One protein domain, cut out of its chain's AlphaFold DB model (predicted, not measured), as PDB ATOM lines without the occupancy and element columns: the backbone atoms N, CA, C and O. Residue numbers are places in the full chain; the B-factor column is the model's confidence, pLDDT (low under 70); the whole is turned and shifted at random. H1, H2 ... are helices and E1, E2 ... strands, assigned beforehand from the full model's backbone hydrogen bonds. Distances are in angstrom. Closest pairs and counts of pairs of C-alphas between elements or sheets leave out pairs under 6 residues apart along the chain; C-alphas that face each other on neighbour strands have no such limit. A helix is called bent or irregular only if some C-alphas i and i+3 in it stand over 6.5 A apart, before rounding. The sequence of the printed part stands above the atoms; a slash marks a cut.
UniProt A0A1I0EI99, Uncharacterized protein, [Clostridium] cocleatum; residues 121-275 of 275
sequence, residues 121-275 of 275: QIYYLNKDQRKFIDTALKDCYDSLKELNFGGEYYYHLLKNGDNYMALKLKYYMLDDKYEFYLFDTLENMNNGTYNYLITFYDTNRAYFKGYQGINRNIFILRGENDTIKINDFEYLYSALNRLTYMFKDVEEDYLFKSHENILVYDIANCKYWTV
ATOM      1  N   GLN A 121     357.920 276.092 563.483       49.19
ATOM      2  CA  GLN A 121     358.304 277.447 563.106       49.19
ATOM      3  C   GLN A 121     356.984 278.161 562.835       49.19
ATOM      4  O   GLN A 121     356.264 277.829 561.890       49.19
ATOM      5  N   ILE A 122     356.586 279.040 563.753       50.22
ATOM      6  CA  ILE A 122     355.367 279.815 563.596       50.22
ATOM      7  C   ILE A 122     355.754 280.931 562.636       50.22
ATOM      8  O   ILE A 122     356.191 282.003 563.038       50.22
ATOM      9  N   TYR A 123     355.718 280.631 561.340       56.47
ATOM     10  CA  TYR A 123     355.947 281.639 560.320       56.47
ATOM     11  C   TYR A 123     354.713 282.527 560.274       56.47
ATOM     12  O   TYR A 123     353.673 282.120 559.758       56.47
ATOM     13  N   TYR A 124     354.824 283.734 560.812       61.47
ATOM     14  CA  TYR A 124     353.777 284.734 560.648       61.47
ATOM     15  C   TYR A 124     353.847 285.393 559.261       61.47
ATOM     16  O   TYR A 124     352.844 285.913 558.794       61.47
ATOM     17  N   LEU A 125     354.988 285.316 558.564       68.88
ATOM     18  CA  LEU A 125     355.152 285.847 557.208       68.88
ATOM     19  C   LEU A 125     354.554 284.925 556.142       68.88
ATOM     20  O   LEU A 125     354.761 283.704 556.157       68.88
ATOM     21  N   ASN A 126     353.865 285.522 555.169       77.44
ATOM     22  CA  ASN A 126     353.361 284.798 554.007       77.44
ATOM     23  C   ASN A 126     354.505 284.397 553.046       77.44
ATOM     24  O   ASN A 126     355.653 284.819 553.191       77.44
ATOM     25  N   LYS A 127     354.208 283.542 552.058       79.12
ATOM     26  CA  LYS A 127     355.221 282.992 551.139       79.12
ATOM     27  C   LYS A 127     355.997 284.074 550.378       79.12
ATOM     28  O   LYS A 127     357.207 283.925 550.218       79.12
ATOM     29  N   ASP A 128     355.320 285.128 549.938       79.69
ATOM     30  CA  ASP A 128     355.937 286.192 549.146       79.69
ATOM     31  C   ASP A 128     356.812 287.089 550.024       79.69
ATOM     32  O   ASP A 128     357.958 287.355 549.675       79.69
ATOM     33  N   GLN A 129     356.331 287.454 551.217       79.31
ATOM     34  CA  GLN A 129     357.106 288.188 552.223       79.31
ATOM     35  C   GLN A 129     358.393 287.454 552.604       79.31
ATOM     36  O   GLN A 129     359.458 288.064 552.665       79.31
ATOM     37  N   ARG A 130     358.324 286.132 552.802       78.38
ATOM     38  CA  ARG A 130     359.526 285.324 553.043       78.38
ATOM     39  C   ARG A 130     360.510 285.430 551.891       78.38
ATOM     40  O   ARG A 130     361.667 285.745 552.119       78.38
ATOM     41  N   LYS A 131     360.034 285.270 550.652       82.81
ATOM     42  CA  LYS A 131     360.883 285.391 549.462       82.81
ATOM     43  C   LYS A 131     361.580 286.755 549.390       82.81
ATOM     44  O   LYS A 131     362.761 286.796 549.076       82.81
ATOM     45  N   PHE A 132     360.884 287.849 549.704       82.81
ATOM     46  CA  PHE A 132     361.487 289.187 549.730       82.81
ATOM     47  C   PHE A 132     362.566 289.336 550.806       82.81
ATOM     48  O   PHE A 132     363.650 289.834 550.502       82.81
ATOM     49  N   ILE A 133     362.293 288.896 552.039       82.81
ATOM     50  CA  ILE A 133     363.284 288.948 553.124       82.81
ATOM     51  C   ILE A 133     364.474 288.044 552.815       82.81
ATOM     52  O   ILE A 133     365.605 288.468 553.002       82.81
ATOM     53  N   ASP A 134     364.246 286.838 552.302       82.88
ATOM     54  CA  ASP A 134     365.320 285.901 551.976       82.88
ATOM     55  C   ASP A 134     366.248 286.454 550.888       82.88
ATOM     56  O   ASP A 134     367.464 286.297 550.991       82.88
ATOM     57  N   THR A 135     365.699 287.146 549.882       85.88
ATOM     58  CA  THR A 135     366.505 287.870 548.892       85.88
ATOM     59  C   THR A 135     367.312 288.989 549.550       85.88
ATOM     60  O   THR A 135     368.522 289.031 549.380       85.88
ATOM     61  N   ALA A 136     366.681 289.849 550.359       85.94
ATOM     62  CA  ALA A 136     367.374 290.966 551.011       85.94
ATOM     63  C   ALA A 136     368.477 290.497 551.980       85.94
ATOM     64  O   ALA A 136     369.551 291.092 552.045       85.94
ATOM     65  N   LEU A 137     368.233 289.404 552.709       87.62
ATOM     66  CA  LEU A 137     369.222 288.753 553.563       87.62
ATOM     67  C   LEU A 137     370.401 288.230 552.746       87.62
ATOM     68  O   LEU A 137     371.546 288.425 553.142       87.62
ATOM     69  N   LYS A 138     370.126 287.564 551.619       86.75
ATOM     70  CA  LYS A 138     371.171 287.052 550.739       86.75
ATOM     71  C   LYS A 138     372.014 288.185 550.158       86.75
ATOM     72  O   LYS A 138     373.230 288.103 550.242       86.75
ATOM     73  N   ASP A 139     371.387 289.234 549.638       88.38
ATOM     74  CA  ASP A 139     372.097 290.376 549.052       88.38
ATOM     75  C   ASP A 139     372.989 291.074 550.090       88.38
ATOM     76  O   ASP A 139     374.110 291.486 549.786       88.38
ATOM     77  N   CYS A 140     372.501 291.178 551.329       89.31
ATOM     78  CA  CYS A 140     373.261 291.722 552.450       89.31
ATOM     79  C   CYS A 140     374.457 290.824 552.813       89.31
ATOM     80  O   CYS A 140     375.577 291.315 552.934       89.31
ATOM     81  N   TYR A 141     374.245 289.506 552.914       88.44
ATOM     82  CA  TYR A 141     375.313 288.537 553.178       88.44
ATOM     83  C   TYR A 141     376.386 288.521 552.086       88.44
ATOM     84  O   TYR A 141     377.573 288.557 552.393       88.44
ATOM     85  N   ASP A 142     375.970 288.484 550.820       88.19
ATOM     86  CA  ASP A 142     376.884 288.464 549.681       88.19
ATOM     87  C   ASP A 142     377.741 289.745 549.669       88.19
ATOM     88  O   ASP A 142     378.944 289.661 549.448       88.19
ATOM     89  N   SER A 143     377.160 290.903 550.018       88.75
ATOM     90  CA  SER A 143     377.910 292.165 550.145       88.75
ATOM     91  C   SER A 143     378.923 292.129 551.296       88.75
ATOM     92  O   SER A 143     380.049 292.575 551.128       88.75
ATOM     93  N   LEU A 144     378.556 291.574 552.457       86.88
ATOM     94  CA  LEU A 144     379.480 291.436 553.592       86.88
ATOM     95  C   LEU A 144     380.667 290.525 553.279       86.88
ATOM     96  O   LEU A 144     381.780 290.819 553.695       86.88
ATOM     97  N   LYS A 145     380.424 289.418 552.571       86.00
ATOM     98  CA  LYS A 145     381.449 288.411 552.265       86.00
ATOM     99  C   LYS A 145     382.534 288.932 551.316       86.00
ATOM    100  O   LYS A 145     383.627 288.373 551.276       86.00
ATOM    101  N   GLU A 146     382.227 289.964 550.536       86.06
ATOM    102  CA  GLU A 146     383.189 290.631 549.655       86.06
ATOM    103  C   GLU A 146     384.080 291.640 550.400       86.06
ATOM    104  O   GLU A 146     385.132 292.003 549.879       86.06
ATOM    105  N   LEU A 147     383.693 292.053 551.612       84.62
ATOM    106  CA  LEU A 147     384.432 293.003 552.444       84.62
ATOM    107  C   LEU A 147     385.422 292.272 553.362       84.62
ATOM    108  O   LEU A 147     385.103 291.247 553.964       84.62
ATOM    109  N   ASN A 148     386.625 292.816 553.511       80.00
ATOM    110  CA  ASN A 148     387.710 292.230 554.284       80.00
ATOM    111  C   ASN A 148     387.882 292.945 555.629       80.00
ATOM    112  O   ASN A 148     388.720 293.830 555.800       80.00
ATOM    113  N   PHE A 149     387.112 292.512 556.622       84.69
ATOM    114  CA  PHE A 149     387.175 293.054 557.976       84.69
ATOM    115  C   PHE A 149     387.164 291.939 559.020       84.69
ATOM    116  O   PHE A 149     386.909 290.778 558.722       84.69
ATOM    117  N   GLY A 150     387.440 292.293 560.272       85.12
ATOM    118  CA  GLY A 150     387.333 291.405 561.428       85.12
ATOM    119  C   GLY A 150     387.030 292.215 562.675       85.12
ATOM    120  O   GLY A 150     387.490 293.346 562.771       85.12
ATOM    121  N   GLY A 151     386.250 291.670 563.612       87.94
ATOM    122  CA  GLY A 151     385.936 292.336 564.881       87.94
ATOM    123  C   GLY A 151     384.516 292.897 564.968       87.94
ATOM    124  O   GLY A 151     383.582 292.359 564.372       87.94
ATOM    125  N   GLU A 152     384.354 293.936 565.785       93.12
ATOM    126  CA  GLU A 152     383.075 294.578 566.104       93.12
ATOM    127  C   GLU A 152     383.078 296.032 565.621       93.12
ATOM    128  O   GLU A 152     384.085 296.725 565.768       93.12
ATOM    129  N   TYR A 153     381.965 296.461 565.023       94.50
ATOM    130  CA  TYR A 153     381.792 297.781 564.420       94.50
ATOM    131  C   TYR A 153     380.391 298.325 564.693       94.50
ATOM    132  O   TYR A 153     379.415 297.568 564.747       94.50
ATOM    133  N   TYR A 154     380.296 299.645 564.835       95.06
ATOM    134  CA  TYR A 154     379.068 300.341 565.202       95.06
ATOM    135  C   TYR A 154     378.676 301.355 564.136       95.06
ATOM    136  O   TYR A 154     379.501 302.140 563.667       95.06
ATOM    137  N   TYR A 155     377.390 301.369 563.804       95.06
ATOM    138  CA  TYR A 155     376.833 302.252 562.793       95.06
ATOM    139  C   TYR A 155     375.594 302.965 563.314       95.06
ATOM    140  O   TYR A 155     374.747 302.369 563.985       95.06
ATOM    141  N   HIS A 156     375.452 304.235 562.950       95.25
ATOM    142  CA  HIS A 156     374.243 305.016 563.177       95.25
ATOM    143  C   HIS A 156     373.677 305.470 561.842       95.25
ATOM    144  O   HIS A 156     374.255 306.304 561.152       95.25
ATOM    145  N   LEU A 157     372.541 304.902 561.463       93.94
ATOM    146  CA  LEU A 157     371.864 305.284 560.240       93.94
ATOM    147  C   LEU A 157     370.903 306.430 560.545       93.94
ATOM    148  O   LEU A 157     370.067 306.347 561.451       93.94
ATOM    149  N   LEU A 158     371.002 307.477 559.737       92.25
ATOM    150  CA  LEU A 158     370.111 308.627 559.738       92.25
ATOM    151  C   LEU A 158     369.296 308.665 558.448       92.25
ATOM    152  O   LEU A 158     369.665 308.054 557.445       92.25
ATOM    153  N   LYS A 159     368.199 309.418 558.463       89.94
ATOM    154  CA  LYS A 159     367.425 309.780 557.278       89.94
ATOM    155  C   LYS A 159     367.098 311.266 557.340       89.94
ATOM    156  O   LYS A 159     366.227 311.660 558.104       89.94
ATOM    157  N   ASN A 160     367.753 312.072 556.503       89.44
ATOM    158  CA  ASN A 160     367.654 313.539 556.539       89.44
ATOM    159  C   ASN A 160     368.042 314.121 557.911       89.44
ATOM    160  O   ASN A 160     367.377 315.019 558.420       89.44
ATOM    161  N   GLY A 161     369.099 313.589 558.524       87.62
ATOM    162  CA  GLY A 161     369.539 313.973 559.868       87.62
ATOM    163  C   GLY A 161     368.736 313.376 561.030       87.62
ATOM    164  O   GLY A 161     369.236 313.380 562.153       87.62
ATOM    165  N   ASP A 162     367.550 312.811 560.789       89.88
ATOM    166  CA  ASP A 162     366.756 312.157 561.832       89.88
ATOM    167  C   ASP A 162     367.222 310.718 562.077       89.88
ATOM    168  O   ASP A 162     367.605 310.007 561.147       89.88
ATOM    169  N   ASN A 163     367.148 310.263 563.331       92.00
ATOM    170  CA  ASN A 163     367.494 308.893 563.703       92.00
ATOM    171  C   ASN A 163     366.648 307.876 562.922       92.00
ATOM    172  O   ASN A 163     365.421 307.877 563.030       92.00
ATOM    173  N   TYR A 164     367.314 306.980 562.193       90.94
ATOM    174  CA  TYR A 164     366.659 305.872 561.505       90.94
ATOM    175  C   TYR A 164     366.837 304.558 562.270       90.94
ATOM    176  O   TYR A 164     365.843 303.918 562.602       90.94
ATOM    177  N   MET A 165     368.080 304.168 562.560       94.06
ATOM    178  CA  MET A 165     368.401 302.994 563.380       94.06
ATOM    179  C   MET A 165     369.865 303.019 563.822       94.06
ATOM    180  O   MET A 165     370.699 303.646 563.171       94.06
ATOM    181  N   ALA A 166     370.201 302.266 564.863       94.69
ATOM    182  CA  ALA A 166     371.585 301.936 565.187       94.69
ATOM    183  C   ALA A 166     371.859 300.450 564.923       94.69
ATOM    184  O   ALA A 166     370.964 299.602 564.990       94.69
ATOM    185  N   LEU A 167     373.105 300.137 564.590       94.75
ATOM    186  CA  LEU A 167     373.557 298.796 564.257       94.75
ATOM    187  C   LEU A 167     374.876 298.510 564.968       94.75
ATOM    188  O   LEU A 167     375.807 299.307 564.914       94.75
ATOM    189  N   LYS A 168     374.982 297.303 565.517       95.06
ATOM    190  CA  LYS A 168     376.262 296.670 565.842       95.06
ATOM    191  C   LYS A 168     376.467 295.476 564.918       95.06
ATOM    192  O   LYS A 168     375.640 294.562 564.899       95.06
ATOM    193  N   LEU A 169     377.562 295.487 564.167       94.50
ATOM    194  CA  LEU A 169     378.026 294.381 563.334       94.50
ATOM    195  C   LEU A 169     379.191 293.693 564.028       94.50
ATOM    196  O   LEU A 169     380.129 294.346 564.480       94.50
ATOM    197  N   LYS A 170     379.158 292.367 564.068       93.19
ATOM    198  CA  LYS A 170     380.268 291.571 564.569       93.19
ATOM    199  C   LYS A 170     380.590 290.442 563.612       93.19
ATOM    200  O   LYS A 170     379.699 289.678 563.246       93.19
ATOM    201  N   TYR A 171     381.862 290.316 563.253       90.56
ATOM    202  CA  TYR A 171     382.363 289.188 562.483       90.56
ATOM    203  C   TYR A 171     383.295 288.320 563.331       90.56
ATOM    204  O   TYR A 171     384.336 288.763 563.824       90.56
ATOM    205  N   TYR A 172     382.892 287.064 563.503       83.12
ATOM    206  CA  TYR A 172     383.638 286.030 564.204       83.12
ATOM    207  C   TYR A 172     384.441 285.236 563.176       83.12
ATOM    208  O   TYR A 172     383.967 284.222 562.669       83.12
ATOM    209  N   MET A 173     385.661 285.695 562.888       75.94
ATOM    210  CA  MET A 173     386.542 285.091 561.876       75.94
ATOM    211  C   MET A 173     386.738 283.576 562.057       75.94
ATOM    212  O   MET A 173     386.782 282.844 561.075       75.94
ATOM    213  N   LEU A 174     386.828 283.086 563.301       72.06
ATOM    214  CA  LEU A 174     387.025 281.654 563.586       72.06
ATOM    215  C   LEU A 174     385.796 280.794 563.254       72.06
ATOM    216  O   LEU A 174     385.944 279.639 562.864       72.06
ATOM    217  N   ASP A 175     384.598 281.361 563.396       71.25
ATOM    218  CA  ASP A 175     383.326 280.665 563.167       71.25
ATOM    219  C   ASP A 175     382.751 280.915 561.764       71.25
ATOM    220  O   ASP A 175     381.701 280.355 561.428       71.25
ATOM    221  N   ASP A 176     383.405 281.791 560.994       80.12
ATOM    222  CA  ASP A 176     382.915 282.414 559.763       80.12
ATOM    223  C   ASP A 176     381.435 282.826 559.880       80.12
ATOM    224  O   ASP A 176     380.540 282.379 559.149       80.12
ATOM    225  N   LYS A 177     381.176 283.613 560.934       86.69
ATOM    226  CA  LYS A 177     379.840 284.004 561.387       86.69
ATOM    227  C   LYS A 177     379.734 285.517 561.516       86.69
ATOM    228  O   LYS A 177     380.531 286.138 562.217       86.69
ATOM    229  N   TYR A 178     378.680 286.083 560.941       90.12
ATOM    230  CA  TYR A 178     378.325 287.494 561.066       90.12
ATOM    231  C   TYR A 178     377.094 287.642 561.956       90.12
ATOM    232  O   TYR A 178     376.133 286.883 561.827       90.12
ATOM    233  N   GLU A 179     377.103 288.631 562.843       92.88
ATOM    234  CA  GLU A 179     375.960 289.005 563.672       92.88
ATOM    235  C   GLU A 179     375.640 290.489 563.490       92.88
ATOM    236  O   GLU A 179     376.505 291.345 563.678       92.88
ATOM    237  N   PHE A 180     374.383 290.784 563.162       93.31
ATOM    238  CA  PHE A 180     373.819 292.127 563.211       93.31
ATOM    239  C   PHE A 180     372.862 292.253 564.380       93.31
ATOM    240  O   PHE A 180     371.857 291.545 564.448       93.31
ATOM    241  N   TYR A 181     373.128 293.225 565.235       94.00
ATOM    242  CA  TYR A 181     372.202 293.663 566.264       94.00
ATOM    243  C   TYR A 181     371.585 294.983 565.814       94.00
ATOM    244  O   TYR A 181     372.288 295.986 565.699       94.00
ATOM    245  N   LEU A 182     370.285 294.970 565.526       94.44
ATOM    246  CA  LEU A 182     369.537 296.154 565.109       94.44
ATOM    247  C   LEU A 182     368.873 296.794 566.330       94.44
ATOM    248  O   LEU A 182     368.147 296.117 567.060       94.44
ATOM    249  N   PHE A 183     369.066 298.096 566.503       93.38
ATOM    250  CA  PHE A 183     368.522 298.899 567.598       93.38
ATOM    251  C   PHE A 183     367.722 300.076 567.032       93.38
ATOM    252  O   PHE A 183     368.086 300.618 565.988       93.38
ATOM    253  N   ASP A 184     366.673 300.521 567.731       89.81
ATOM    254  CA  ASP A 184     365.948 301.737 567.320       89.81
ATOM    255  C   ASP A 184     366.820 302.989 567.434       89.81
ATOM    256  O   ASP A 184     366.735 303.878 566.593       89.81
ATOM    257  N   THR A 185     367.653 303.077 568.474       90.25
ATOM    258  CA  THR A 185     368.431 304.274 568.814       90.25
ATOM    259  C   THR A 185     369.839 303.914 569.290       90.25
ATOM    260  O   THR A 185     370.104 302.785 569.711       90.25
ATOM    261  N   LEU A 186     370.738 304.904 569.288       90.12
ATOM    262  CA  LEU A 186     372.062 304.790 569.912       90.12
ATOM    263  C   LEU A 186     371.987 304.507 571.419       90.12
ATOM    264  O   LEU A 186     372.797 303.752 571.948       90.12
ATOM    265  N   GLU A 187     370.998 305.073 572.111       90.56
ATOM    266  CA  GLU A 187     370.781 304.816 573.537       90.56
ATOM    267  C   GLU A 187     370.456 303.338 573.793       90.56
ATOM    268  O   GLU A 187     371.053 302.709 574.668       90.56
ATOM    269  N   ASN A 188     369.582 302.745 572.972       90.12
ATOM    270  CA  ASN A 188     369.250 301.324 573.065       90.12
ATOM    271  C   ASN A 188     370.471 300.435 572.794       90.12
ATOM    272  O   ASN A 188     370.629 299.403 573.448       90.12
ATOM    273  N   MET A 189     371.342 300.847 571.866       90.94
ATOM    274  CA  MET A 189     372.601 300.158 571.579       90.94
ATOM    275  C   MET A 189     373.543 300.165 572.785       90.94
ATOM    276  O   MET A 189     374.043 299.108 573.168       90.94
ATOM    277  N   ASN A 190     373.711 301.316 573.441       87.56
ATOM    278  CA  ASN A 190     374.532 301.443 574.650       87.56
ATOM    279  C   ASN A 190     373.981 300.610 575.818       87.56
ATOM    280  O   ASN A 190     374.744 300.033 576.589       87.56
ATOM    281  N   ASN A 191     372.656 300.494 575.910       87.06
ATOM    282  CA  ASN A 191     371.971 299.682 576.916       87.06
ATOM    283  C   ASN A 191     371.858 298.191 576.526       87.06
ATOM    284  O   ASN A 191     371.270 297.407 577.270       87.06
ATOM    285  N   GLY A 192     372.369 297.783 575.357       82.25
ATOM    286  CA  GLY A 192     372.360 296.392 574.887       82.25
ATOM    287  C   GLY A 192     370.980 295.827 574.527       82.25
ATOM    288  O   GLY A 192     370.832 294.615 574.379       82.25
ATOM    289  N   THR A 193     369.962 296.678 574.373       86.31
ATOM    290  CA  THR A 193     368.572 296.259 574.125       86.31
ATOM    291  C   THR A 193     368.269 296.279 572.628       86.31
ATOM    292  O   THR A 193     367.816 297.286 572.087       86.31
ATOM    293  N   TYR A 194     368.554 295.174 571.938       88.06
ATOM    294  CA  TYR A 194     368.325 295.052 570.496       88.06
ATOM    295  C   TYR A 194     366.879 294.667 570.160       88.06
ATOM    296  O   TYR A 194     366.234 293.889 570.863       88.06
ATOM    297  N   ASN A 195     366.401 295.140 569.012       88.38
ATOM    298  CA  ASN A 195     365.122 294.723 568.442       88.38
ATOM    299  C   ASN A 195     365.248 293.423 567.670       88.38
ATOM    300  O   ASN A 195     364.393 292.543 567.791       88.38
ATOM    301  N   TYR A 196     366.323 293.297 566.892       90.62
ATOM    302  CA  TYR A 196     366.580 292.112 566.091       90.62
ATOM    303  C   TYR A 196     368.038 291.691 566.170       90.62
ATOM    304  O   TYR A 196     368.931 292.533 566.133       90.62
ATOM    305  N   LEU A 197     368.251 290.381 566.229       91.19
ATOM    306  CA  LEU A 197     369.537 289.746 565.983       91.19
ATOM    307  C   LEU A 197     369.428 288.960 564.680       91.19
ATOM    308  O   LEU A 197     368.587 288.066 564.567       91.19
ATOM    309  N   ILE A 198     370.266 289.298 563.707       90.75
ATOM    310  CA  ILE A 198     370.391 288.565 562.449       90.75
ATOM    311  C   ILE A 198     371.750 287.882 562.440       90.75
ATOM    312  O   ILE A 198     372.770 288.531 562.661       90.75
ATOM    313  N   THR A 199     371.775 286.582 562.174       88.12
ATOM    314  CA  THR A 199     373.009 285.796 562.133       88.12
ATOM    315  C   THR A 199     373.183 285.167 560.763       88.12
ATOM    316  O   THR A 199     372.259 284.520 560.267       88.12
ATOM    317  N   PHE A 200     374.378 285.303 560.195       87.56
ATOM    318  CA  PHE A 200     374.789 284.647 558.957       87.56
ATOM    319  C   PHE A 200     375.940 283.694 559.245       87.56
ATOM    320  O   PHE A 200     376.912 284.072 559.894       87.56
ATOM    321  N   TYR A 201     375.833 282.474 558.741       81.88
ATOM    322  CA  TYR A 201     376.890 281.471 558.756       81.88
ATOM    323  C   TYR A 201     377.343 281.186 557.322       81.88
ATOM    324  O   TYR A 201     376.518 281.190 556.408       81.88
ATOM    325  N   ASP A 202     378.609 280.834 557.113       73.56
ATOM    326  CA  ASP A 202     379.056 280.401 555.778       73.56
ATOM    327  C   ASP A 202     378.518 279.017 555.379       73.56
ATOM    328  O   ASP A 202     378.279 278.727 554.206       73.56
ATOM    329  N   THR A 203     378.209 278.170 556.365       68.44
ATOM    330  CA  THR A 203     377.666 276.823 556.144       68.44
ATOM    331  C   THR A 203     376.273 276.640 556.740       68.44
ATOM    332  O   THR A 203     375.879 277.290 557.709       68.44
ATOM    333  N   ASN A 204     375.499 275.717 556.159       66.12
ATOM    334  CA  ASN A 204     374.177 275.348 556.667       66.12
ATOM    335  C   ASN A 204     374.268 274.843 558.115       66.12
ATOM    336  O   ASN A 204     374.994 273.888 558.396       66.12
ATOM    337  N   ARG A 205     373.468 275.417 559.017       60.59
ATOM    338  CA  ARG A 205     373.389 274.999 560.423       60.59
ATOM    339  C   ARG A 205     372.079 274.258 560.710       60.59
ATOM    340  O   ARG A 205     371.083 274.372 559.988       60.59
ATOM    341  N   ALA A 206     372.095 273.442 561.764       52.91
ATOM    342  CA  ALA A 206     370.897 272.779 562.268       52.91
ATOM    343  C   ALA A 206     369.888 273.810 562.816       52.91
ATOM    344  O   ALA A 206     370.256 274.925 563.172       52.91
ATOM    345  N   TYR A 207     368.608 273.432 562.835       53.84
ATOM    346  CA  TYR A 207     367.471 274.294 563.180       53.84
ATOM    347  C   TYR A 207     367.669 275.054 564.502       53.84
ATOM    348  O   TYR A 207     367.903 274.438 565.539       53.84
ATOM    349  N   PHE A 208     367.483 276.375 564.460       53.69
ATOM    350  CA  PHE A 208     367.429 277.259 565.626       53.69
ATOM    351  C   PHE A 208     365.991 277.724 565.898       53.69
ATOM    352  O   PHE A 208     365.130 277.697 565.015       53.69
ATOM    353  N   LYS A 209     365.730 278.153 567.137       52.50
ATOM    354  CA  LYS A 209     364.513 278.880 567.526       52.50
ATOM    355  C   LYS A 209     364.582 280.268 566.873       52.50
ATOM    356  O   LYS A 209     365.562 280.946 567.124       52.50
ATOM    357  N   GLY A 210     363.627 280.647 566.016       57.84
ATOM    358  CA  GLY A 210     363.661 281.908 565.249       57.84
ATOM    359  C   GLY A 210     363.113 281.793 563.821       57.84
ATOM    360  O   GLY A 210     362.694 280.709 563.403       57.84
ATOM    361  N   TYR A 211     363.128 282.895 563.055       64.50
ATOM    362  CA  TYR A 211     362.953 282.820 561.597       64.50
ATOM    363  C   TYR A 211     364.228 282.247 560.979       64.50
ATOM    364  O   TYR A 211     365.319 282.753 561.228       64.50
ATOM    365  N   GLN A 212     364.083 281.203 560.169       68.81
ATOM    366  CA  GLN A 212     365.170 280.620 559.395       68.81
ATOM    367  C   GLN A 212     364.921 280.921 557.920       68.81
ATOM    368  O   GLN A 212     363.862 280.560 557.396       68.81
ATOM    369  N   GLY A 213     365.885 281.572 557.271       60.19
ATOM    370  CA  GLY A 213     365.808 281.834 555.837       60.19
ATOM    371  C   GLY A 213     365.814 280.542 555.012       60.19
ATOM    372  O   GLY A 213     366.133 279.459 555.514       60.19
ATOM    373  N   ILE A 214     365.475 280.643 553.722       61.81
ATOM    374  CA  ILE A 214     365.517 279.496 552.786       61.81
ATOM    375  C   ILE A 214     366.891 278.808 552.799       61.81
ATOM    376  O   ILE A 214     366.971 277.576 552.780       61.81
ATOM    377  N   ASN A 215     367.965 279.596 552.883       60.47
ATOM    378  CA  ASN A 215     369.297 279.076 553.144       60.47
ATOM    379  C   ASN A 215     369.435 278.881 554.661       60.47
ATOM    380  O   ASN A 215     369.300 279.826 555.439       60.47
ATOM    381  N   ARG A 216     369.682 277.639 555.103       60.62
ATOM    382  CA  ARG A 216     369.687 277.227 556.527       60.62
ATOM    383  C   ARG A 216     370.863 277.794 557.335       60.62
ATOM    384  O   ARG A 216     371.209 277.265 558.389       60.62
ATOM    385  N   ASN A 217     371.500 278.825 556.820       67.88
ATOM    386  CA  ASN A 217     372.635 279.523 557.379       67.88
ATOM    387  C   ASN A 217     372.284 280.963 557.792       67.88
ATOM    388  O   ASN A 217     373.152 281.641 558.327       67.88
ATOM    389  N   ILE A 218     371.041 281.422 557.580       73.75
ATOM    390  CA  ILE A 218     370.587 282.757 557.991       73.75
ATOM    391  C   ILE A 218     369.439 282.657 558.998       73.75
ATOM    392  O   ILE A 218     368.446 281.961 558.759       73.75
ATOM    393  N   PHE A 219     369.570 283.375 560.111       78.25
ATOM    394  CA  PHE A 219     368.620 283.356 561.222       78.25
ATOM    395  C   PHE A 219     368.249 284.772 561.655       78.25
ATOM    396  O   PHE A 219     369.116 285.638 561.695       78.25
ATOM    397  N   ILE A 220     366.979 284.995 562.008       82.69
ATOM    398  CA  ILE A 220     366.508 286.250 562.607       82.69
ATOM    399  C   ILE A 220     365.766 285.957 563.910       82.69
ATOM    400  O   ILE A 220     364.822 285.159 563.931       82.69
ATOM    401  N   LEU A 221     366.160 286.657 564.972       82.81
ATOM    402  CA  LEU A 221     365.521 286.662 566.284       82.81
ATOM    403  C   LEU A 221     365.011 288.062 566.604       82.81
ATOM    404  O   LEU A 221     365.690 289.045 566.325       82.81
ATOM    405  N   ARG A 222     363.836 288.142 567.227       82.12
ATOM    406  CA  ARG A 222     363.289 289.375 567.805       82.12
ATOM    407  C   ARG A 222     363.621 289.428 569.297       82.12
ATOM    408  O   ARG A 222     363.347 288.454 569.991       82.12
ATOM    409  N   GLY A 223     364.138 290.551 569.794       76.81
ATOM    410  CA  GLY A 223     364.656 290.691 571.164       76.81
ATOM    411  C   GLY A 223     363.679 290.315 572.287       76.81
ATOM    412  O   GLY A 223     364.102 289.821 573.324       76.81
ATOM    413  N   GLU A 224     362.366 290.472 572.080       67.62
ATOM    414  CA  GLU A 224     361.353 290.175 573.110       67.62
ATOM    415  C   GLU A 224     361.051 288.676 573.291       67.62
ATOM    416  O   GLU A 224     360.731 288.236 574.393       67.62
ATOM    417  N   ASN A 225     361.038 287.889 572.209       70.62
ATOM    418  CA  ASN A 225     360.501 286.520 572.240       70.62
ATOM    419  C   ASN A 225     360.981 285.617 571.091       70.62
ATOM    420  O   ASN A 225     360.341 284.604 570.788       70.62
ATOM    421  N   ASP A 226     362.065 285.999 570.419       72.75
ATOM    422  CA  ASP A 226     362.675 285.303 569.284       72.75
ATOM    423  C   ASP A 226     361.746 285.109 568.071       72.75
ATOM    424  O   ASP A 226     362.061 284.345 567.161       72.75
ATOM    425  N   THR A 227     360.586 285.775 568.034       74.69
ATOM    426  CA  THR A 227     359.517 285.478 567.071       74.69
ATOM    427  C   THR A 227     359.211 286.669 566.168       74.69
ATOM    428  O   THR A 227     358.777 287.718 566.637       74.69
ATOM    429  N   ILE A 228     359.363 286.482 564.853       75.06
ATOM    430  CA  ILE A 228     359.061 287.497 563.831       75.06
ATOM    431  C   ILE A 228     357.572 287.482 563.469       75.06
ATOM    432  O   ILE A 228     357.033 286.439 563.101       75.06
ATOM    433  N   LYS A 229     356.914 288.642 563.547       76.38
ATOM    434  CA  LYS A 229     355.491 288.867 563.239       76.38
ATOM    435  C   LYS A 229     355.313 289.493 561.848       76.38
ATOM    436  O   LYS A 229     356.264 289.986 561.253       76.38
ATOM    437  N   ILE A 230     354.076 289.530 561.337       73.50
ATOM    438  CA  ILE A 230     353.747 290.163 560.038       73.50
ATOM    439  C   ILE A 230     354.218 291.620 559.978       73.50
ATOM    440  O   ILE A 230     354.811 292.030 558.987       73.50
ATOM    441  N   ASN A 231     353.995 292.376 561.052       78.81
ATOM    442  CA  ASN A 231     354.311 293.805 561.105       78.81
ATOM    443  C   ASN A 231     355.822 294.089 561.131       78.81
ATOM    444  O   ASN A 231     356.231 295.219 560.896       78.81
ATOM    445  N   ASP A 232     356.647 293.070 561.377       80.75
ATOM    446  CA  ASP A 232     358.102 293.204 561.404       80.75
ATOM    447  C   ASP A 232     358.691 293.186 559.973       80.75
ATOM    448  O   ASP A 232     359.842 293.571 559.767       80.75
ATOM    449  N   PHE A 233     357.901 292.766 558.968       80.44
ATOM    450  CA  PHE A 233     358.340 292.598 557.578       80.44
ATOM    451  C   PHE A 233     358.911 293.880 556.966       80.44
ATOM    452  O   PHE A 233     360.031 293.871 556.461       80.44
ATOM    453  N   GLU A 234     358.144 294.973 556.997       81.44
ATOM    454  CA  GLU A 234     358.529 296.224 556.334       81.44
ATOM    455  C   GLU A 234     359.789 296.823 556.955       81.44
ATOM    456  O   GLU A 234     360.663 297.308 556.232       81.44
ATOM    457  N   TYR A 235     359.903 296.732 558.283       85.06
ATOM    458  CA  TYR A 235     361.078 297.178 559.018       85.06
ATOM    459  C   TYR A 235     362.314 296.369 558.620       85.06
ATOM    460  O   TYR A 235     363.297 296.950 558.169       85.06
ATOM    461  N   LEU A 236     362.257 295.034 558.718       84.25
ATOM    462  CA  LEU A 236     363.393 294.161 558.402       84.25
ATOM    463  C   LEU A 236     363.835 294.299 556.945       84.25
ATOM    464  O   LEU A 236     365.025 294.442 556.676       84.25
ATOM    465  N   TYR A 237     362.884 294.294 556.009       83.38
ATOM    466  CA  TYR A 237     363.182 294.462 554.590       83.38
ATOM    467  C   TYR A 237     363.833 295.822 554.307       83.38
ATOM    468  O   TYR A 237     364.827 295.900 553.584       83.38
ATOM    469  N   SER A 238     363.310 296.897 554.905       84.06
ATOM    470  CA  SER A 238     363.876 298.236 554.733       84.06
ATOM    471  C   SER A 238     365.267 298.344 555.349       84.06
ATOM    472  O   SER A 238     366.178 298.814 554.673       84.06
ATOM    473  N   ALA A 239     365.453 297.862 556.581       87.19
ATOM    474  CA  ALA A 239     366.738 297.876 557.271       87.19
ATOM    475  C   ALA A 239     367.806 297.124 556.467       87.19
ATOM    476  O   ALA A 239     368.846 297.697 556.153       87.19
ATOM    477  N   LEU A 240     367.518 295.887 556.044       88.38
ATOM    478  CA  LEU A 240     368.435 295.076 555.238       88.38
ATOM    479  C   LEU A 240     368.836 295.777 553.943       88.38
ATOM    480  O   LEU A 240     370.022 295.872 553.651       88.38
ATOM    481  N   ASN A 241     367.873 296.334 553.204       85.75
ATOM    482  CA  ASN A 241     368.182 297.081 551.988       85.75
ATOM    483  C   ASN A 241     369.108 298.268 552.268       85.75
ATOM    484  O   ASN A 241     370.066 298.477 551.531       85.75
ATOM    485  N   ARG A 242     368.844 299.055 553.322       88.31
ATOM    486  CA  ARG A 242     369.672 300.224 553.659       88.31
ATOM    487  C   ARG A 242     371.083 299.840 554.086       88.31
ATOM    488  O   ARG A 242     372.015 300.525 553.681       88.31
ATOM    489  N   LEU A 243     371.238 298.740 554.818       90.56
ATOM    490  CA  LEU A 243     372.549 298.193 555.160       90.56
ATOM    491  C   LEU A 243     373.310 297.749 553.909       90.56
ATOM    492  O   LEU A 243     374.443 298.175 553.711       90.56
ATOM    493  N   THR A 244     372.665 296.996 553.015       89.38
ATOM    494  CA  THR A 244     373.260 296.595 551.733       89.38
ATOM    495  C   THR A 244     373.696 297.802 550.900       89.38
ATOM    496  O   THR A 244     374.753 297.763 550.279       89.38
ATOM    497  N   TYR A 245     372.912 298.886 550.886       89.00
ATOM    498  CA  TYR A 245     373.313 300.126 550.216       89.00
ATOM    499  C   TYR A 245     374.527 300.777 550.882       89.00
ATOM    500  O   TYR A 245     375.459 301.141 550.178       89.00
ATOM    501  N   MET A 246     374.547 300.890 552.212       91.25
ATOM    502  CA  MET A 246     375.684 301.454 552.948       91.25
ATOM    503  C   MET A 246     376.982 300.688 552.660       91.25
ATOM    504  O   MET A 246     377.993 301.309 552.360       91.25
ATOM    505  N   PHE A 247     376.943 299.353 552.675       89.81
ATOM    506  CA  PHE A 247     378.111 298.512 552.382       89.81
ATOM    507  C   PHE A 247     378.649 298.670 550.957       89.81
ATOM    508  O   PHE A 247     379.811 298.372 550.715       89.81
ATOM    509  N   LYS A 248     377.814 299.119 550.016       87.44
ATOM    510  CA  LYS A 248     378.210 299.352 548.621       87.44
ATOM    511  C   LYS A 248     378.661 300.785 548.347       87.44
ATOM    512  O   LYS A 248     379.407 300.995 547.399       87.44
ATOM    513  N   ASP A 249     378.152 301.750 549.109       87.31
ATOM    514  CA  ASP A 249     378.334 303.185 548.848       87.31
ATOM    515  C   ASP A 249     379.458 303.804 549.688       87.31
ATOM    516  O   ASP A 249     380.116 304.752 549.262       87.31
ATOM    517  N   VAL A 250     379.701 303.268 550.887       88.12
ATOM    518  CA  VAL A 250     380.763 303.748 551.774       88.12
ATOM    519  C   VAL A 250     382.058 302.992 551.482       88.12
ATOM    520  O   VAL A 250     382.065 301.770 551.371       88.12
ATOM    521  N   GLU A 251     383.168 303.724 551.392       86.44
ATOM    522  CA  GLU A 251     384.497 303.136 551.223       86.44
ATOM    523  C   GLU A 251     384.852 302.207 552.399       86.44
ATOM    524  O   GLU A 251     384.599 302.524 553.563       86.44
ATOM    525  N   GLU A 252     385.483 301.070 552.098       84.19
ATOM    526  CA  GLU A 252     385.825 300.032 553.080       84.19
ATOM    527  C   GLU A 252     386.680 300.576 554.242       84.19
ATOM    528  O   GLU A 252     386.389 300.312 555.412       84.19
ATOM    529  N   ASP A 253     387.647 301.445 553.928       83.00
ATOM    530  CA  ASP A 253     388.515 302.126 554.900       83.00
ATOM    531  C   ASP A 253     387.746 303.029 555.881       83.00
ATOM    532  O   ASP A 253     388.263 303.371 556.947       83.00
ATOM    533  N   TYR A 254     386.516 303.431 555.543       87.06
ATOM    534  CA  TYR A 254     385.613 304.168 556.428       87.06
ATOM    535  C   TYR A 254     384.628 303.248 557.146       87.06
ATOM    536  O   TYR A 254     384.385 303.453 558.337       87.06
ATOM    537  N   LEU A 255     384.099 302.230 556.457       88.25
ATOM    538  CA  LEU A 255     383.218 301.209 557.042       88.25
ATOM    539  C   LEU A 255     383.859 300.505 558.238       88.25
ATOM    540  O   LEU A 255     383.150 300.180 559.194       88.25
ATOM    541  N   PHE A 256     385.180 300.301 558.187       88.38
ATOM    542  CA  PHE A 256     385.929 299.517 559.171       88.38
ATOM    543  C   PHE A 256     387.122 300.268 559.778       88.38
ATOM    544  O   PHE A 256     388.080 299.664 560.255       88.38
ATOM    545  N   LYS A 257     387.063 301.605 559.797       79.94
ATOM    546  CA  LYS A 257     388.180 302.464 560.221       79.94
ATOM    547  C   LYS A 257     388.628 302.265 561.673       79.94
ATOM    548  O   LYS A 257     389.805 302.431 561.986       79.94
ATOM    549  N   SER A 258     387.678 302.030 562.578       76.38
ATOM    550  CA  SER A 258     387.918 301.938 564.021       76.38
ATOM    551  C   SER A 258     386.856 301.074 564.692       76.38
ATOM    552  O   SER A 258     385.681 301.146 564.339       76.38
ATOM    553  N   HIS A 259     387.277 300.309 565.698       80.44
ATOM    554  CA  HIS A 259     386.393 299.546 566.581       80.44
ATOM    555  C   HIS A 259     385.767 300.393 567.693       80.44
ATOM    556  O   HIS A 259     384.871 299.923 568.384       80.44
ATOM    557  N   GLU A 260     386.266 301.613 567.904       81.06
ATOM    558  CA  GLU A 260     385.865 302.476 569.022       81.06
ATOM    559  C   GLU A 260     384.899 303.585 568.593       81.06
ATOM    560  O   GLU A 260     384.163 304.111 569.425       81.06
ATOM    561  N   ASN A 261     384.877 303.919 567.299       86.69
ATOM    562  CA  ASN A 261     384.072 305.015 566.768       86.69
ATOM    563  C   ASN A 261     382.776 304.496 566.149       86.69
ATOM    564  O   ASN A 261     382.711 303.377 565.633       86.69
ATOM    565  N   ILE A 262     381.762 305.354 566.128       92.06
ATOM    566  CA  ILE A 262     380.500 305.078 565.450       92.06
ATOM    567  C   ILE A 262     380.558 305.712 564.064       92.06
ATOM    568  O   ILE A 262     380.730 306.925 563.933       92.06
ATOM    569  N   LEU A 263     380.379 304.910 563.015       94.56
ATOM    570  CA  LEU A 263     380.180 305.455 561.676       94.56
ATOM    571  C   LEU A 263     378.722 305.894 561.522       94.56
ATOM    572  O   LEU A 263     377.798 305.082 561.550       94.56
ATOM    573  N   VAL A 264     378.515 307.189 561.331       94.06
ATOM    574  CA  VAL A 264     377.207 307.759 561.028       94.06
ATOM    575  C   VAL A 264     377.024 307.801 559.516       94.06
ATOM    576  O   VAL A 264     377.918 308.259 558.806       94.06
ATOM    577  N   TYR A 265     375.872 307.344 559.024       93.94
ATOM    578  CA  TYR A 265     375.517 307.340 557.604       93.94
ATOM    579  C   TYR A 265     374.091 307.863 557.401       93.94
ATOM    580  O   TYR A 265     373.124 307.250 557.857       93.94
ATOM    581  N   ASP A 266     373.939 308.990 556.705       90.19
ATOM    582  CA  ASP A 266     372.628 309.528 556.336       90.19
ATOM    583  C   ASP A 266     372.189 308.989 554.971       90.19
ATOM    584  O   ASP A 266     372.658 309.409 553.910       90.19
ATOM    585  N   ILE A 267     371.225 308.068 555.011       89.69
ATOM    586  CA  ILE A 267     370.743 307.319 553.846       89.69
ATOM    587  C   ILE A 267     370.049 308.198 552.801       89.69
ATOM    588  O   ILE A 267     369.773 307.722 551.700       89.69
ATOM    589  N   ALA A 268     369.666 309.431 553.146       85.06
ATOM    590  CA  ALA A 268     368.945 310.311 552.235       85.06
ATOM    591  C   ALA A 268     369.879 311.125 551.331       85.06
ATOM    592  O   ALA A 268     369.482 311.509 550.232       85.06
ATOM    593  N   ASN A 269     371.102 311.393 551.788       86.62
ATOM    594  CA  ASN A 269     372.074 312.227 551.080       86.62
ATOM    595  C   ASN A 269     373.442 311.549 550.890       86.62
ATOM    596  O   ASN A 269     374.356 312.206 550.391       86.62
ATOM    597  N   CYS A 270     373.568 310.274 551.273       86.56
ATOM    598  CA  CYS A 270     374.778 309.459 551.159       86.56
ATOM    599  C   CYS A 270     376.001 310.057 551.874       86.56
ATOM    600  O   CYS A 270     377.144 309.790 551.505       86.56
ATOM    601  N   LYS A 271     375.791 310.895 552.897       90.25
ATOM    602  CA  LYS A 271     376.890 311.458 553.690       90.25
ATOM    603  C   LYS A 271     377.232 310.541 554.848       90.25
ATOM    604  O   LYS A 271     376.338 310.029 555.519       90.25
ATOM    605  N   TYR A 272     378.524 310.418 555.128       93.19
ATOM    606  CA  TYR A 272     379.022 309.678 556.277       93.19
ATOM    607  C   TYR A 272     380.162 310.396 556.993       93.19
ATOM    608  O   TYR A 272     380.910 311.173 556.397       93.19
ATOM    609  N   TRP A 273     380.267 310.149 558.296       92.62
ATOM    610  CA  TRP A 273     381.339 310.641 559.158       92.62
ATOM    611  C   TRP A 273     381.470 309.746 560.391       92.62
ATOM    612  O   TRP A 273     380.538 309.041 560.760       92.62
ATOM    613  N   THR A 274     382.627 309.773 561.044       90.38
ATOM    614  CA  THR A 274     382.861 309.032 562.290       90.38
ATOM    615  C   THR A 274     382.684 309.946 563.497       90.38
ATOM    616  O   THR A 274     383.173 311.080 563.461       90.38
ATOM    617  N   VAL A 275     382.036 309.446 564.548       87.56
ATOM    618  CA  VAL A 275     381.872 310.114 565.851       87.56
ATOM    619  C   VAL A 275     382.523 309.291 566.949       87.56
ATOM    620  O   VAL A 275     382.451 308.042 566.857       87.56
TER     621      VAL A 275
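AT A GLANCE: This is residues 121 to 275 of the 275 residues of an uncharacterized protein of [Clostridium] cocleatum (UniProt A0A1I0EI99). One twisted sheet of seven strands has two long helices, H1 and H3, side by side over one face, running the same way. The opposite face is bare but for the short H2, over E2, while the small H4 only grazes the sheet with residues 254 to 255. The printed part has 155 residues, with four named helices and seven named strands along the chain in the order H1 E1 E2 E3 H2 E4 E5 H3 H4 E6 E7. The sheet runs E5 E4 E3 E2 E1 E6 E7 and is mixed; the class is mixed, helices and strands. The whole is compact, with a radius of gyration of the C-alphas of 14.9 A, and rounded, spanning 40 by 34 by 28 A.

IN THESE COORDINATES: Start at Gln 121 and go on to C-alpha 127 at (355.221, 282.992, 551.139), where H1 begins; it runs 29.0 A, residues 127 to 146. Next come E1, residues 151 to 159, 26.5 A long, and E2, residues 162 to 172, the longest strand, at 31.2 A. E3, residues 177 to 183, covers 19.7 A, and H2 is residues 186 to 190. Look then for E4, residues 196 to 201, 16.5 A long, and E5, residues 218 to 222, 13.9 A long. Find C-alpha 230 at (353.747, 290.163, 560.038); from there H3 runs 30.0 A, residues 230 to 249. H3 is irregular, but only just: C-alphas 231 and 234 are 6.8 A apart. H4 is residues 252 to 255, E6 residues 262 to 266, and E7 residues 271 to 274, ending at C-alpha 274 at (382.861, 309.032, 562.290).

HOW THE PARTS SIT: Begin with E1, E2 and E3, a meander, each strand the antiparallel neighbour of the one before. In the hairpin of E1 and E2 find N 155 and O 167 at 2.8 A, and in the hairpin of E2 and E3 N 170 and O 179 at 2.9 A, both within hydrogen-bond range. E4 is antiparallel to E3, with N 180 and O 198 at 2.8 A. The edge strand E5 forms a hairpin with E4, with N 221 and O 197 at 2.8 A. On the other side of the meander E6 is parallel to E1, with N 158 and O 265 at 2.8 A, and E6 forms a hairpin with the edge strand E7, with N 264 and O 273 at 2.8 A. Now look at the helices. H1 and H3 lie on the same face and touch at a shallow tilt of 25 degrees; their closest C-alphas, of Cys 140 and Thr 244, are 4.9 A apart. H1 is over E5 and E4 at a height over the sheet of 10.1 A, its closest C-alphas to E4 being those of Tyr 141 and Phe 200, 7.0 A apart. H2 is on the opposite face, over E2 at a height over the sheet of 8.1 A; the closest C-alphas of the two, of Leu 186 and Ala 166, are 5.5 A apart. H3 and H4 are close but not clearly touching, the closest C-alphas, of Phe 247 and Leu 255, being 7.4 A apart. In H1 and H2 every O i to N i+4 pair is within hydrogen-bond range; H3 has 14 of 16, and H4 is too short for such a pair.

THE WHOLE: The two C-alphas farthest apart, of Asn 160 and Ala 206, are 41.3 A apart. The printed part has no cut and ends at residue 275, the chain's last. The link from E4 to E5, residues 202 to 217, is long, and its residues 211 to 212 pair antiparallel with residues 219 to 220 of E5. The mean pLDDT of the printed part is 82.8; it is under 70 at residues 121 to 125, 203 to 217 and 224.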